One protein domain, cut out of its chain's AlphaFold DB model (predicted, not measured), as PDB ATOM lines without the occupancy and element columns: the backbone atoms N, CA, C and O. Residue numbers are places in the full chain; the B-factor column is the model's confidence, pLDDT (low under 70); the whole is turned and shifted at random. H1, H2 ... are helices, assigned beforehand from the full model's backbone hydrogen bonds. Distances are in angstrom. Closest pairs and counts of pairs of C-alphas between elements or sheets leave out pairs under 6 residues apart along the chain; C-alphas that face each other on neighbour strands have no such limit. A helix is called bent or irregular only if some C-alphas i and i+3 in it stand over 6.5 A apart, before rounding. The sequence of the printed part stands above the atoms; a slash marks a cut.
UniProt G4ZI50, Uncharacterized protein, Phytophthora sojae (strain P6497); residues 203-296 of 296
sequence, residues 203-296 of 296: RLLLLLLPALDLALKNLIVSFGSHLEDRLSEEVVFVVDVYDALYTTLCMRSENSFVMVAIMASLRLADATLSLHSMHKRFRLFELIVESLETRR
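Overview. This is residues 203 to 296 of the 296 residues of an uncharacterized protein of Phytophthora sojae (strain P6497) (UniProt G4ZI50). Two helices, H1 and H2, lie side by side as a helical hairpin, and a third and longest helix, H3, folds back from the end of H2 and meets the hairpin near its own beginning. From there residues 271 to 296, of which 271 to 293 belong to H3, stick out as a long free arm. The printed part has 94 residues with three named helices, in the order H1, H2, H3, and no named strand; the class is all helix. The whole is loose, with a radius of gyration of the C-alphas of 17.6 A, and spans 63 by 28 by 17 A, the arm of H3 making much of the length.

Along the chain. H1 runs over residues 203 to 224, 32.4 A from first to last C-alpha, beginning at C-alpha 203 at (285.518, 544.479, 426.136). It has a kink of 33 degrees near residue 211, and it is only just irregular: C-alphas 207 and 210 are 6.6 A apart. H2, residues 228 to 253, is 37.3 A long and begins at C-alpha 228 at (259.328, 567.248, 432.623). It is neither bent nor irregular, but only just: C-alphas 229 and 232 are 6.2 A apart. H3, residues 257 to 293, is 53.9 A long and ends at C-alpha 293 at (238.733, 562.112, 446.188).

Arrangement. H1, H2 and H3 form an up and down bundle, each helix running against the one before it. H1 and H2 are a hairpin and touch at a shallow tilt of 18 degrees, opposite ways; their closest C-alphas, those of Lys 217 and Val 235, are 6.2 A apart. H1 touches H3 with residues 203 to 210 alone, and H3 touches H1 with residues 259 to 267 alone. The closest C-alphas of these two, those of Leu 207 and Met 263, are 7.4 A apart, at a shallow tilt of 29 degrees, the same way. H2 and H3 are close but not clearly touching, with the C-alphas of Met 251 and Val 260 closest at 5.9 A, at a shallow tilt of 11 degrees, opposite ways. In H3 every O i to N i+4 pair is within hydrogen-bond range; in H1 it is 16 of 18 and in H2 19 of 22.

Size, cuts and confidence. The two C-alphas farthest apart, those of Asn 255 and Arg 296, are 63.1 A apart. The printed part has no cut and ends at residue 296, the chain's last residue. The links from H1 to H2 and from H2 to H3 are tight, with 3 residues each. Residues 225 to 230, of which 228 to 230 belong to H2, stand free. The mean pLDDT of the printed part is 85.5; residues 227 to 230 and residue 296 are under 70.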
ATOM      1  N   ARG A 203     286.461 545.021 425.145       89.81
ATOM      2  CA  ARG A 203     285.518 544.479 426.136       89.81
ATOM      3  C   ARG A 203     285.168 545.489 427.225       89.81
ATOM      4  O   ARG A 203     284.010 545.610 427.614       89.81
ATOM      5  N   LEU A 204     286.169 546.207 427.736       91.25
ATOM      6  CA  LEU A 204     285.955 547.234 428.758       91.25
ATOM      7  C   LEU A 204     285.139 548.407 428.223       91.25
ATOM      8  O   LEU A 204     284.252 548.889 428.919       91.25
ATOM      9  N   LEU A 205     285.415 548.843 426.992       91.38
ATOM     10  CA  LEU A 205     284.620 549.854 426.319       91.38
ATOM     11  C   LEU A 205     283.188 549.337 426.183       91.38
ATOM     12  O   LEU A 205     282.284 550.041 426.611       91.38
ATOM     13  N   LEU A 206     282.966 548.106 425.709       90.44
ATOM     14  CA  LEU A 206     281.621 547.549 425.550       90.44
ATOM     15  C   LEU A 206     280.814 547.607 426.858       90.44
ATOM     16  O   LEU A 206     279.660 548.022 426.860       90.44
ATOM     17  N   LEU A 207     281.452 547.272 427.985       89.81
ATOM     18  CA  LEU A 207     280.865 547.385 429.328       89.81
ATOM     19  C   LEU A 207     280.683 548.830 429.814       89.81
ATOM     20  O   LEU A 207     279.950 549.058 430.772       89.81
ATOM     21  N   LEU A 208     281.341 549.801 429.182       91.25
ATOM     22  CA  LEU A 208     281.186 551.230 429.444       91.25
ATOM     23  C   LEU A 208     279.973 551.832 428.712       91.25
ATOM     24  O   LEU A 208     279.510 552.884 429.147       91.25
ATOM     25  N   LEU A 209     279.423 551.202 427.658       89.81
ATOM     26  CA  LEU A 209     278.239 551.746 426.959       89.81
ATOM     27  C   LEU A 209     277.042 551.980 427.890       89.81
ATOM     28  O   LEU A 209     276.496 553.073 427.830       89.81
ATOM     29  N   PRO A 210     276.660 551.066 428.805       88.50
ATOM     30  CA  PRO A 210     275.547 551.317 429.724       88.50
ATOM     31  C   PRO A 210     275.778 552.545 430.620       88.50
ATOM     32  O   PRO A 210     274.852 553.294 430.928       88.50
ATOM     33  N   ALA A 211     277.029 552.797 431.019       89.44
ATOM     34  CA  ALA A 211     277.378 553.994 431.781       89.44
ATOM     35  C   ALA A 211     277.330 555.261 430.911       89.44
ATOM     36  O   ALA A 211     276.898 556.314 431.385       89.44
ATOM     37  N   LEU A 212     277.752 555.162 429.645       90.94
ATOM     38  CA  LEU A 212     277.644 556.241 428.666       90.94
ATOM     39  C   LEU A 212     276.173 556.583 428.384       90.94
ATOM     40  O   LEU A 212     275.815 557.753 428.465       90.94
ATOM     41  N   ASP A 213     275.324 555.585 428.140       89.44
ATOM     42  CA  ASP A 213     273.874 555.726 427.970       89.44
ATOM     43  C   ASP A 213     273.253 556.501 429.141       89.44
ATOM     44  O   ASP A 213     272.601 557.529 428.943       89.44
ATOM     45  N   LEU A 214     273.551 556.093 430.380       88.44
ATOM     46  CA  LEU A 214     273.058 556.776 431.576       88.44
ATOM     47  C   LEU A 214     273.565 558.226 431.679       88.44
ATOM     48  O   LEU A 214     272.799 559.132 432.021       88.44
ATOM     49  N   ALA A 215     274.844 558.467 431.382       90.44
ATOM     50  CA  ALA A 215     275.419 559.810 431.398       90.44
ATOM     51  C   ALA A 215     274.755 560.728 430.357       90.44
ATOM     52  O   ALA A 215     274.449 561.882 430.661       90.44
ATOM     53  N   LEU A 216     274.481 560.209 429.158       90.69
ATOM     54  CA  LEU A 216     273.825 560.942 428.078       90.69
ATOM     55  C   LEU A 216     272.360 561.240 428.405       90.69
ATOM     56  O   LEU A 216     271.921 562.376 428.223       90.69
ATOM     57  N   LYS A 217     271.623 560.282 428.981       89.69
ATOM     58  CA  LYS A 217     270.259 560.515 429.488       89.69
ATOM     59  C   LYS A 217     270.236 561.628 430.532       89.69
ATOM     60  O   LYS A 217     269.442 562.559 430.418       89.69
ATOM     61  N   ASN A 218     271.146 561.586 431.506       88.75
ATOM     62  CA  ASN A 218     271.246 562.614 432.546       88.75
ATOM     63  C   ASN A 218     271.598 563.996 431.979       88.75
ATOM     64  O   ASN A 218     271.060 565.005 432.436       88.75
ATOM     65  N   LEU A 219     272.472 564.051 430.972       88.56
ATOM     66  CA  LEU A 219     272.832 565.288 430.284       88.56
ATOM     67  C   LEU A 219     271.613 565.913 429.591       88.56
ATOM     68  O   LEU A 219     271.348 567.101 429.776       88.56
ATOM     69  N   ILE A 220     270.836 565.123 428.848       86.88
ATOM     70  CA  ILE A 220     269.633 565.617 428.161       86.88
ATOM     71  C   ILE A 220     268.566 566.036 429.176       86.88
ATOM     72  O   ILE A 220     267.976 567.109 429.037       86.88
ATOM     73  N   VAL A 221     268.384 565.264 430.254       86.62
ATOM     74  CA  VAL A 221     267.477 565.633 431.352       86.62
ATOM     75  C   VAL A 221     267.879 566.966 431.988       86.62
ATOM     76  O   VAL A 221     267.020 567.798 432.278       86.62
ATOM     77  N   SER A 222     269.180 567.218 432.151       84.69
ATOM     78  CA  SER A 222     269.687 568.476 432.704       84.69
ATOM     79  C   SER A 222     269.358 569.689 431.824       84.69
ATOM     80  O   SER A 222     268.971 570.731 432.356       84.69
ATOM     81  N   PHE A 223     269.458 569.571 430.496       83.75
ATOM     82  CA  PHE A 223     269.097 570.661 429.580       83.75
ATOM     83  C   PHE A 223     267.583 570.820 429.398       83.75
ATOM     84  O   PHE A 223     267.090 571.930 429.179       83.75
ATOM     85  N   GLY A 224     266.839 569.722 429.516       79.44
ATOM     86  CA  GLY A 224     265.410 569.668 429.250       79.44
ATOM     87  C   GLY A 224     264.506 569.698 430.475       79.44
ATOM     88  O   GLY A 224     263.298 569.584 430.310       79.44
ATOM     89  N   SER A 225     265.040 569.909 431.683       77.06
ATOM     90  CA  SER A 225     264.310 569.793 432.961       77.06
ATOM     91  C   SER A 225     263.034 570.643 433.082       77.06
ATOM     92  O   SER A 225     262.282 570.493 434.030       77.06
ATOM     93  N   HIS A 226     262.799 571.571 432.154       72.81
ATOM     94  CA  HIS A 226     261.613 572.421 432.082       72.81
ATOM     95  C   HIS A 226     260.436 571.796 431.308       72.81
ATOM     96  O   HIS A 226     259.360 572.384 431.285       72.81
ATOM     97  N   LEU A 227     260.644 570.642 430.661       69.50
ATOM     98  CA  LEU A 227     259.681 569.924 429.813       69.50
ATOM     99  C   LEU A 227     259.231 568.594 430.449       69.50
ATOM    100  O   LEU A 227     258.786 567.714 429.721       69.50
ATOM    101  N   GLU A 228     259.397 568.459 431.773       68.12
ATOM    102  CA  GLU A 228     259.328 567.248 432.623       68.12
ATOM    103  C   GLU A 228     258.611 566.023 432.016       68.12
ATOM    104  O   GLU A 228     259.237 564.971 431.859       68.12
ATOM    105  N   ASP A 229     257.346 566.154 431.610       68.69
ATOM    106  CA  ASP A 229     256.538 565.039 431.096       68.69
ATOM    107  C   ASP A 229     256.906 564.580 429.674       68.69
ATOM    108  O   ASP A 229     256.846 563.393 429.364       68.69
ATOM    109  N   ARG A 230     257.320 565.501 428.796       69.19
ATOM    110  CA  ARG A 230     257.647 565.207 427.386       69.19
ATOM    111  C   ARG A 230     259.111 564.848 427.176       69.19
ATOM    112  O   ARG A 230     259.448 564.106 426.259       69.19
ATOM    113  N   LEU A 231     259.972 565.345 428.060       76.44
ATOM    114  CA  LEU A 231     261.407 565.089 428.017       76.44
ATOM    115  C   LEU A 231     261.727 563.595 428.123       76.44
ATOM    116  O   LEU A 231     262.646 563.107 427.477       76.44
ATOM    117  N   SER A 232     260.960 562.865 428.934       75.44
ATOM    118  CA  SER A 232     261.188 561.435 429.152       75.44
ATOM    119  C   SER A 232     260.957 560.611 427.881       75.44
ATOM    120  O   SER A 232     261.726 559.692 427.611       75.44
ATOM    121  N   GLU A 233     259.939 560.948 427.083       78.00
ATOM    122  CA  GLU A 233     259.653 560.270 425.811       78.00
ATOM    123  C   GLU A 233     260.772 560.509 424.794       78.00
ATOM    124  O   GLU A 233     261.266 559.577 424.159       78.00
ATOM    125  N   GLU A 234     261.220 561.756 424.686       78.75
ATOM    126  CA  GLU A 234     262.246 562.144 423.730       78.75
ATOM    127  C   GLU A 234     263.629 561.579 424.086       78.75
ATOM    128  O   GLU A 234     264.333 561.067 423.216       78.75
ATOM    129  N   VAL A 235     264.007 561.610 425.369       83.44
ATOM    130  CA  VAL A 235     265.255 561.008 425.863       83.44
ATOM    131  C   VAL A 235     265.296 559.514 425.541       83.44
ATOM    132  O   VAL A 235     266.322 559.032 425.062       83.44
ATOM    133  N   VAL A 236     264.190 558.797 425.772       82.69
ATOM    134  CA  VAL A 236     264.072 557.371 425.437       82.69
ATOM    135  C   VAL A 236     264.186 557.173 423.928       82.69
ATOM    136  O   VAL A 236     264.974 556.354 423.472       82.69
ATOM    137  N   PHE A 237     263.465 557.954 423.124       81.62
ATOM    138  CA  PHE A 237     263.499 557.793 421.672       81.62
ATOM    139  C   PHE A 237     264.883 558.062 421.074       81.62
ATOM    140  O   PHE A 237     265.338 557.315 420.214       81.62
ATOM    141  N   VAL A 238     265.568 559.118 421.509       84.69
ATOM    142  CA  VAL A 238     266.852 559.500 420.923       84.69
ATOM    143  C   VAL A 238     267.974 558.643 421.507       84.69
ATOM    144  O   VAL A 238     268.653 557.935 420.763       84.69
ATOM    145  N   VAL A 239     268.184 558.671 422.826       89.06
ATOM    146  CA  VAL A 239     269.375 558.052 423.429       89.06
ATOM    147  C   VAL A 239     269.340 556.535 423.302       89.06
ATOM    148  O   VAL A 239     270.347 555.967 422.883       89.06
ATOM    149  N   ASP A 240     268.200 555.887 423.574       87.94
ATOM    150  CA  ASP A 240     268.138 554.421 423.530       87.94
ATOM    151  C   ASP A 240     268.289 553.879 422.110       87.94
ATOM    152  O   ASP A 240     268.895 552.821 421.930       87.94
ATOM    153  N   VAL A 241     267.788 554.596 421.095       87.50
ATOM    154  CA  VAL A 241     267.963 554.197 419.692       87.50
ATOM    155  C   VAL A 241     269.429 554.291 419.288       87.50
ATOM    156  O   VAL A 241     269.948 553.332 418.713       87.50
ATOM    157  N   TYR A 242     270.117 555.396 419.605       87.88
ATOM    158  CA  TYR A 242     271.552 555.501 419.331       87.88
ATOM    159  C   TYR A 242     272.341 554.428 420.084       87.88
ATOM    160  O   TYR A 242     273.138 553.717 419.468       87.88
ATOM    161  N   ASP A 243     272.093 554.262 421.383       90.19
ATOM    162  CA  ASP A 243     272.806 553.274 422.184       90.19
ATOM    163  C   ASP A 243     272.583 551.850 421.661       90.19
ATOM    164  O   ASP A 243     273.540 551.095 421.502       90.19
ATOM    165  N   ALA A 244     271.349 551.471 421.317       88.69
ATOM    166  CA  ALA A 244     271.051 550.144 420.782       88.69
ATOM    167  C   ALA A 244     271.773 549.889 419.449       88.69
ATOM    168  O   ALA A 244     272.320 548.802 419.227       88.69
ATOM    169  N   LEU A 245     271.807 550.895 418.574       87.94
ATOM    170  CA  LEU A 245     272.436 550.802 417.259       87.94
ATOM    171  C   LEU A 245     273.952 550.616 417.405       87.94
ATOM    172  O   LEU A 245     274.519 549.684 416.832       87.94
ATOM    173  N   TYR A 246     274.602 551.423 418.244       88.00
ATOM    174  CA  TYR A 246     276.047 551.352 418.455       88.00
ATOM    175  C   TYR A 246     276.490 550.188 419.341       88.00
ATOM    176  O   TYR A 246     277.522 549.582 419.054       88.00
ATOM    177  N   THR A 247     275.690 549.788 420.328       88.94
ATOM    178  CA  THR A 247     275.886 548.536 421.073       88.94
ATOM    179  C   THR A 247     275.880 547.350 420.116       88.94
ATOM    180  O   THR A 247     276.782 546.517 420.161       88.94
ATOM    181  N   THR A 248     274.926 547.301 419.180       87.69
ATOM    182  CA  THR A 248     274.861 546.247 418.155       87.69
ATOM    183  C   THR A 248     276.088 546.248 417.248       87.69
ATOM    184  O   THR A 248     276.633 545.184 416.955       87.69
ATOM    185  N   LEU A 249     276.556 547.423 416.820       86.19
ATOM    186  CA  LEU A 249     277.760 547.534 415.995       86.19
ATOM    187  C   LEU A 249     279.015 547.048 416.739       86.19
ATOM    188  O   LEU A 249     279.777 546.250 416.190       86.19
ATOM    189  N   CYS A 250     279.183 547.439 418.006       85.94
ATOM    190  CA  CYS A 250     280.306 546.993 418.831       85.94
ATOM    191  C   CYS A 250     280.240 545.474 419.084       85.94
ATOM    192  O   CYS A 250     281.218 544.766 418.845       85.94
ATOM    193  N   MET A 251     279.066 544.946 419.443       86.06
ATOM    194  CA  MET A 251     278.822 543.507 419.623       86.06
ATOM    195  C   MET A 251     279.082 542.689 418.354       86.06
ATOM    196  O   MET A 251     279.548 541.561 418.438       86.06
ATOM    197  N   ARG A 252     278.786 543.236 417.169       83.44
ATOM    198  CA  ARG A 252     279.067 542.567 415.892       83.44
ATOM    199  C   ARG A 252     280.565 542.501 415.602       83.44
ATOM    200  O   ARG A 252     281.022 541.543 414.986       83.44
ATOM    201  N   SER A 253     281.310 543.535 415.982       77.62
ATOM    202  CA  SER A 253     282.757 543.587 415.764       77.62
ATOM    203  C   SER A 253     283.538 542.704 416.742       77.62
ATOM    204  O   SER A 253     284.583 542.153 416.395       77.62
ATOM    205  N   GLU A 254     283.006 542.519 417.949       75.56
ATOM    206  CA  GLU A 254     283.587 541.668 418.971       75.56
ATOM    207  C   GLU A 254     283.015 540.248 418.839       75.56
ATOM    208  O   GLU A 254     281.890 539.979 419.239       75.56
ATOM    209  N   ASN A 255     283.783 539.314 418.265       71.88
ATOM    210  CA  ASN A 255     283.364 537.923 417.998       71.88
ATOM    211  C   ASN A 255     283.187 537.059 419.279       71.88
ATOM    212  O   ASN A 255     283.663 535.926 419.346       71.88
ATOM    213  N   SER A 256     282.545 537.586 420.325       85.38
ATOM    214  CA  SER A 256     282.360 536.950 421.631       85.38
ATOM    215  C   SER A 256     280.880 536.840 421.993       85.38
ATOM    216  O   SER A 256     280.267 537.784 422.490       85.38
ATOM    217  N   PHE A 257     280.311 535.643 421.834       86.56
ATOM    218  CA  PHE A 257     278.921 535.362 422.219       86.56
ATOM    219  C   PHE A 257     278.642 535.590 423.710       86.56
ATOM    220  O   PHE A 257     277.539 535.991 424.071       86.56
ATOM    221  N   VAL A 258     279.640 535.375 424.575       87.38
ATOM    222  CA  VAL A 258     279.517 535.622 426.021       87.38
ATOM    223  C   VAL A 258     279.255 537.100 426.285       87.38
ATOM    224  O   VAL A 258     278.394 537.446 427.085       87.38
ATOM    225  N   MET A 259     279.968 537.975 425.583       87.88
ATOM    226  CA  MET A 259     279.861 539.408 425.794       87.88
ATOM    227  C   MET A 259     278.538 539.969 425.269       87.88
ATOM    228  O   MET A 259     277.902 540.785 425.933       87.88
ATOM    229  N   VAL A 260     278.078 539.448 424.130       89.69
ATOM    230  CA  VAL A 260     276.734 539.718 423.606       89.69
ATOM    231  C   VAL A 260     275.663 539.289 424.609       89.69
ATOM    232  O   VAL A 260     274.746 540.058 424.886       89.69
ATOM    233  N   ALA A 261     275.793 538.098 425.202       90.31
ATOM    234  CA  ALA A 261     274.854 537.616 426.213       90.31
ATOM    235  C   ALA A 261     274.858 538.500 427.474       90.31
ATOM    236  O   ALA A 261     273.788 538.837 427.981       90.31
ATOM    237  N   ILE A 262     276.038 538.927 427.944       91.19
ATOM    238  CA  ILE A 262     276.172 539.856 429.076       91.19
ATOM    239  C   ILE A 262     275.478 541.184 428.758       91.19
ATOM    240  O   ILE A 262     274.597 541.598 429.507       91.19
ATOM    241  N   MET A 263     275.799 541.821 427.631       90.31
ATOM    242  CA  MET A 263     275.195 543.098 427.235       90.31
ATOM    243  C   MET A 263     273.679 542.997 427.051       90.31
ATOM    244  O   MET A 263     272.942 543.847 427.544       90.31
ATOM    245  N   ALA A 264     273.191 541.932 426.411       89.69
ATOM    246  CA  ALA A 264     271.757 541.691 426.269       89.69
ATOM    247  C   ALA A 264     271.069 541.532 427.635       89.69
ATOM    248  O   ALA A 264     269.992 542.089 427.851       89.69
ATOM    249  N   SER A 265     271.703 540.820 428.575       91.12
ATOM    250  CA  SER A 265     271.176 540.658 429.932       91.12
ATOM    251  C   SER A 265     271.137 541.978 430.708       91.12
ATOM    252  O   SER A 265     270.134 542.254 431.363       91.12
ATOM    253  N   LEU A 266     272.164 542.825 430.573       90.12
ATOM    254  CA  LEU A 266     272.207 544.156 431.184       90.12
ATOM    255  C   LEU A 266     271.080 545.044 430.647       90.12
ATOM    256  O   LEU A 266     270.336 545.622 431.429       90.12
ATOM    257  N   ARG A 267     270.867 545.069 429.326       87.38
ATOM    258  CA  ARG A 267     269.800 545.879 428.712       87.38
ATOM    259  C   ARG A 267     268.406 545.397 429.105       87.38
ATOM    260  O   ARG A 267     267.512 546.212 429.324       87.38
ATOM    261  N   LEU A 268     268.215 544.084 429.241       90.19
ATOM    262  CA  LEU A 268     266.960 543.533 429.749       90.19
ATOM    263  C   LEU A 268     266.748 543.896 431.227       90.19
ATOM    264  O   LEU A 268     265.637 544.252 431.622       90.19
ATOM    265  N   ALA A 269     267.805 543.851 432.040       90.69
ATOM    266  CA  ALA A 269     267.751 544.286 433.431       90.69
ATOM    267  C   ALA A 269     267.391 545.780 433.533       90.69
ATOM    268  O   ALA A 269     266.462 546.129 434.256       90.69
ATOM    269  N   ASP A 270     268.019 546.648 432.741       86.62
ATOM    270  CA  ASP A 270     267.705 548.081 432.713       86.62
ATOM    271  C   ASP A 270     266.258 548.349 432.274       86.62
ATOM    272  O   ASP A 270     265.540 549.122 432.915       86.62
ATOM    273  N   ALA A 271     265.777 547.661 431.233       85.50
ATOM    274  CA  ALA A 271     264.396 547.787 430.769       85.50
ATOM    275  C   ALA A 271     263.385 547.331 431.835       85.50
ATOM    276  O   ALA A 271     262.370 547.993 432.064       85.50
ATOM    277  N   THR A 272     263.666 546.226 432.530       88.56
ATOM    278  CA  THR A 272     262.791 545.716 433.599       88.56
ATOM    279  C   THR A 272     262.798 546.619 434.831       88.56
ATOM    280  O   THR A 272     261.733 546.875 435.397       88.56
ATOM    281  N   LEU A 273     263.953 547.171 435.217       87.69
ATOM    282  CA  LEU A 273     264.060 548.172 436.283       87.69
ATOM    283  C   LEU A 273     263.306 549.458 435.928       87.69
ATOM    284  O   LEU A 273     262.590 549.999 436.775       87.69
ATOM    285  N   SER A 274     263.410 549.917 434.679       82.88
ATOM    286  CA  SER A 274     262.663 551.074 434.177       82.88
ATOM    287  C   SER A 274     261.151 550.841 434.260       82.88
ATOM    288  O   SER A 274     260.430 551.640 434.864       82.88
ATOM    289  N   LEU A 275     260.664 549.689 433.782       84.12
ATOM    290  CA  LEU A 275     259.250 549.305 433.878       84.12
ATOM    291  C   LEU A 275     258.769 549.208 435.329       84.12
ATOM    292  O   LEU A 275     257.683 549.685 435.662       84.12
ATOM    293  N   HIS A 276     259.579 548.624 436.211       89.06
ATOM    294  CA  HIS A 276     259.241 548.511 437.625       89.06
ATOM    295  C   HIS A 276     259.156 549.884 438.307       89.06
ATOM    296  O   HIS A 276     258.213 550.157 439.055       89.06
ATOM    297  N   SER A 277     260.113 550.769 438.020       83.19
ATOM    298  CA  SER A 277     260.125 552.155 438.499       83.19
ATOM    299  C   SER A 277     258.878 552.916 438.038       83.19
ATOM    300  O   SER A 277     258.215 553.568 438.850       83.19
ATOM    301  N   MET A 278     258.496 552.763 436.767       81.25
ATOM    302  CA  MET A 278     257.284 553.361 436.202       81.25
ATOM    303  C   MET A 278     256.014 552.838 436.877       81.25
ATOM    304  O   MET A 278     255.175 553.630 437.305       81.25
ATOM    305  N   HIS A 279     255.897 551.521 437.064       87.12
ATOM    306  CA  HIS A 279     254.743 550.923 437.736       87.12
ATOM    307  C   HIS A 279     254.604 551.411 439.187       87.12
ATOM    308  O   HIS A 279     253.500 551.687 439.658       87.12
ATOM    309  N   LYS A 280     255.725 551.580 439.900       86.00
ATOM    310  CA  LYS A 280     255.724 552.129 441.261       86.00
ATOM    311  C   LYS A 280     255.240 553.581 441.295       86.00
ATOM    312  O   LYS A 280     254.446 553.917 442.169       86.00
ATOM    313  N   ARG A 281     255.698 554.428 440.363       83.06
ATOM    314  CA  ARG A 281     255.262 555.834 440.254       83.06
ATOM    315  C   ARG A 281     253.775 555.940 439.923       83.06
ATOM    316  O   ARG A 281     253.080 556.731 440.549       83.06
ATOM    317  N   PHE A 282     253.287 555.094 439.017       85.56
ATOM    318  CA  PHE A 282     251.875 555.047 438.645       85.56
ATOM    319  C   PHE A 282     250.971 554.696 439.836       85.56
ATOM    320  O   PHE A 282     250.040 555.437 440.133       85.56
ATOM    321  N   ARG A 283     251.303 553.647 440.604       87.88
ATOM    322  CA  ARG A 283     250.532 553.297 441.815       87.88
ATOM    323  C   ARG A 283     250.530 554.403 442.867       87.88
ATOM    324  O   ARG A 283     249.551 554.585 443.577       87.88
ATOM    325  N   LEU A 284     251.635 555.138 442.989       88.38
ATOM    326  CA  LEU A 284     251.736 556.245 443.937       88.38
ATOM    327  C   LEU A 284     250.832 557.415 443.524       88.38
ATOM    328  O   LEU A 284     250.230 558.052 444.383       88.38
ATOM    329  N   PHE A 285     250.698 557.651 442.218       89.25
ATOM    330  CA  PHE A 285     249.760 558.623 441.667       89.25
ATOM    331  C   PHE A 285     248.301 558.216 441.912       89.25
ATOM    332  O   PHE A 285     247.535 559.042 442.400       89.25
ATOM    333  N   GLU A 286     247.928 556.955 441.662       89.12
ATOM    334  CA  GLU A 286     246.573 556.451 441.952       89.12
ATOM    335  C   GLU A 286     246.194 556.637 443.427       89.12
ATOM    336  O   GLU A 286     245.131 557.177 443.719       89.12
ATOM    337  N   LEU A 287     247.096 556.301 444.355       90.44
ATOM    338  CA  LEU A 287     246.864 556.490 445.791       90.44
ATOM    339  C   LEU A 287     246.695 557.966 446.177       90.44
ATOM    340  O   LEU A 287     245.882 558.293 447.042       90.44
ATOM    341  N   ILE A 288     247.454 558.875 445.553       90.62
ATOM    342  CA  ILE A 288     247.296 560.318 445.776       90.62
ATOM    343  C   ILE A 288     245.924 560.774 445.274       90.62
ATOM    344  O   ILE A 288     245.225 561.476 446.005       90.62
ATOM    345  N   VAL A 289     245.519 560.363 444.071       90.75
ATOM    346  CA  VAL A 289     244.211 560.712 443.494       90.75
ATOM    347  C   VAL A 289     243.072 560.198 444.377       90.75
ATOM    348  O   VAL A 289     242.207 560.983 444.759       90.75
ATOM    349  N   GLU A 290     243.128 558.935 444.799       92.00
ATOM    350  CA  GLU A 290     242.127 558.321 445.680       92.00
ATOM    351  C   GLU A 290     242.045 559.038 447.044       92.00
ATOM    352  O   GLU A 290     240.953 559.270 447.570       92.00
ATOM    353  N   SER A 291     243.183 559.486 447.592       89.94
ATOM    354  CA  SER A 291     243.235 560.264 448.843       89.94
ATOM    355  C   SER A 291     242.656 561.682 448.729       89.94
ATOM    356  O   SER A 291     242.179 562.243 449.720       89.94
ATOM    357  N   LEU A 292     242.708 562.281 447.534       88.38
ATOM    358  CA  LEU A 292     242.116 563.591 447.257       88.38
ATOM    359  C   LEU A 292     240.607 563.480 447.032       88.38
ATOM    360  O   LEU A 292     239.870 564.375 447.441       88.38
ATOM    361  N   GLU A 293     240.150 562.385 446.425       88.69
ATOM    362  CA  GLU A 293     238.733 562.112 446.188       88.69
ATOM    363  C   GLU A 293     237.994 561.760 447.488       88.69
ATOM    364  O   GLU A 293     236.905 562.266 447.727       88.69
ATOM    365  N   THR A 294     238.627 561.010 448.397       88.38
ATOM    366  CA  THR A 294     238.075 560.712 449.738       88.38
ATOM    367  C   THR A 294     238.089 561.895 450.713       88.38
ATOM    368  O   THR A 294     237.413 561.846 451.741       88.38
ATOM    369  N   ARG A 295     238.846 562.965 450.426       78.62
ATOM    370  CA  ARG A 295     238.862 564.208 451.223       78.62
ATOM    371  C   ARG A 295     237.830 565.251 450.781       78.62
ATOM    372  O   ARG A 295     237.757 566.299 451.428       78.62
ATOM    373  N   ARG A 296     237.103 565.010 449.691       62.06
ATOM    374  CA  ARG A 296     236.137 565.941 449.096       62.06
ATOM    375  C   ARG A 296     234.705 565.563 449.448       62.06
ATOM    376  O   ARG A 296     233.898 566.509 449.568       62.06
TER     377      ARG A 296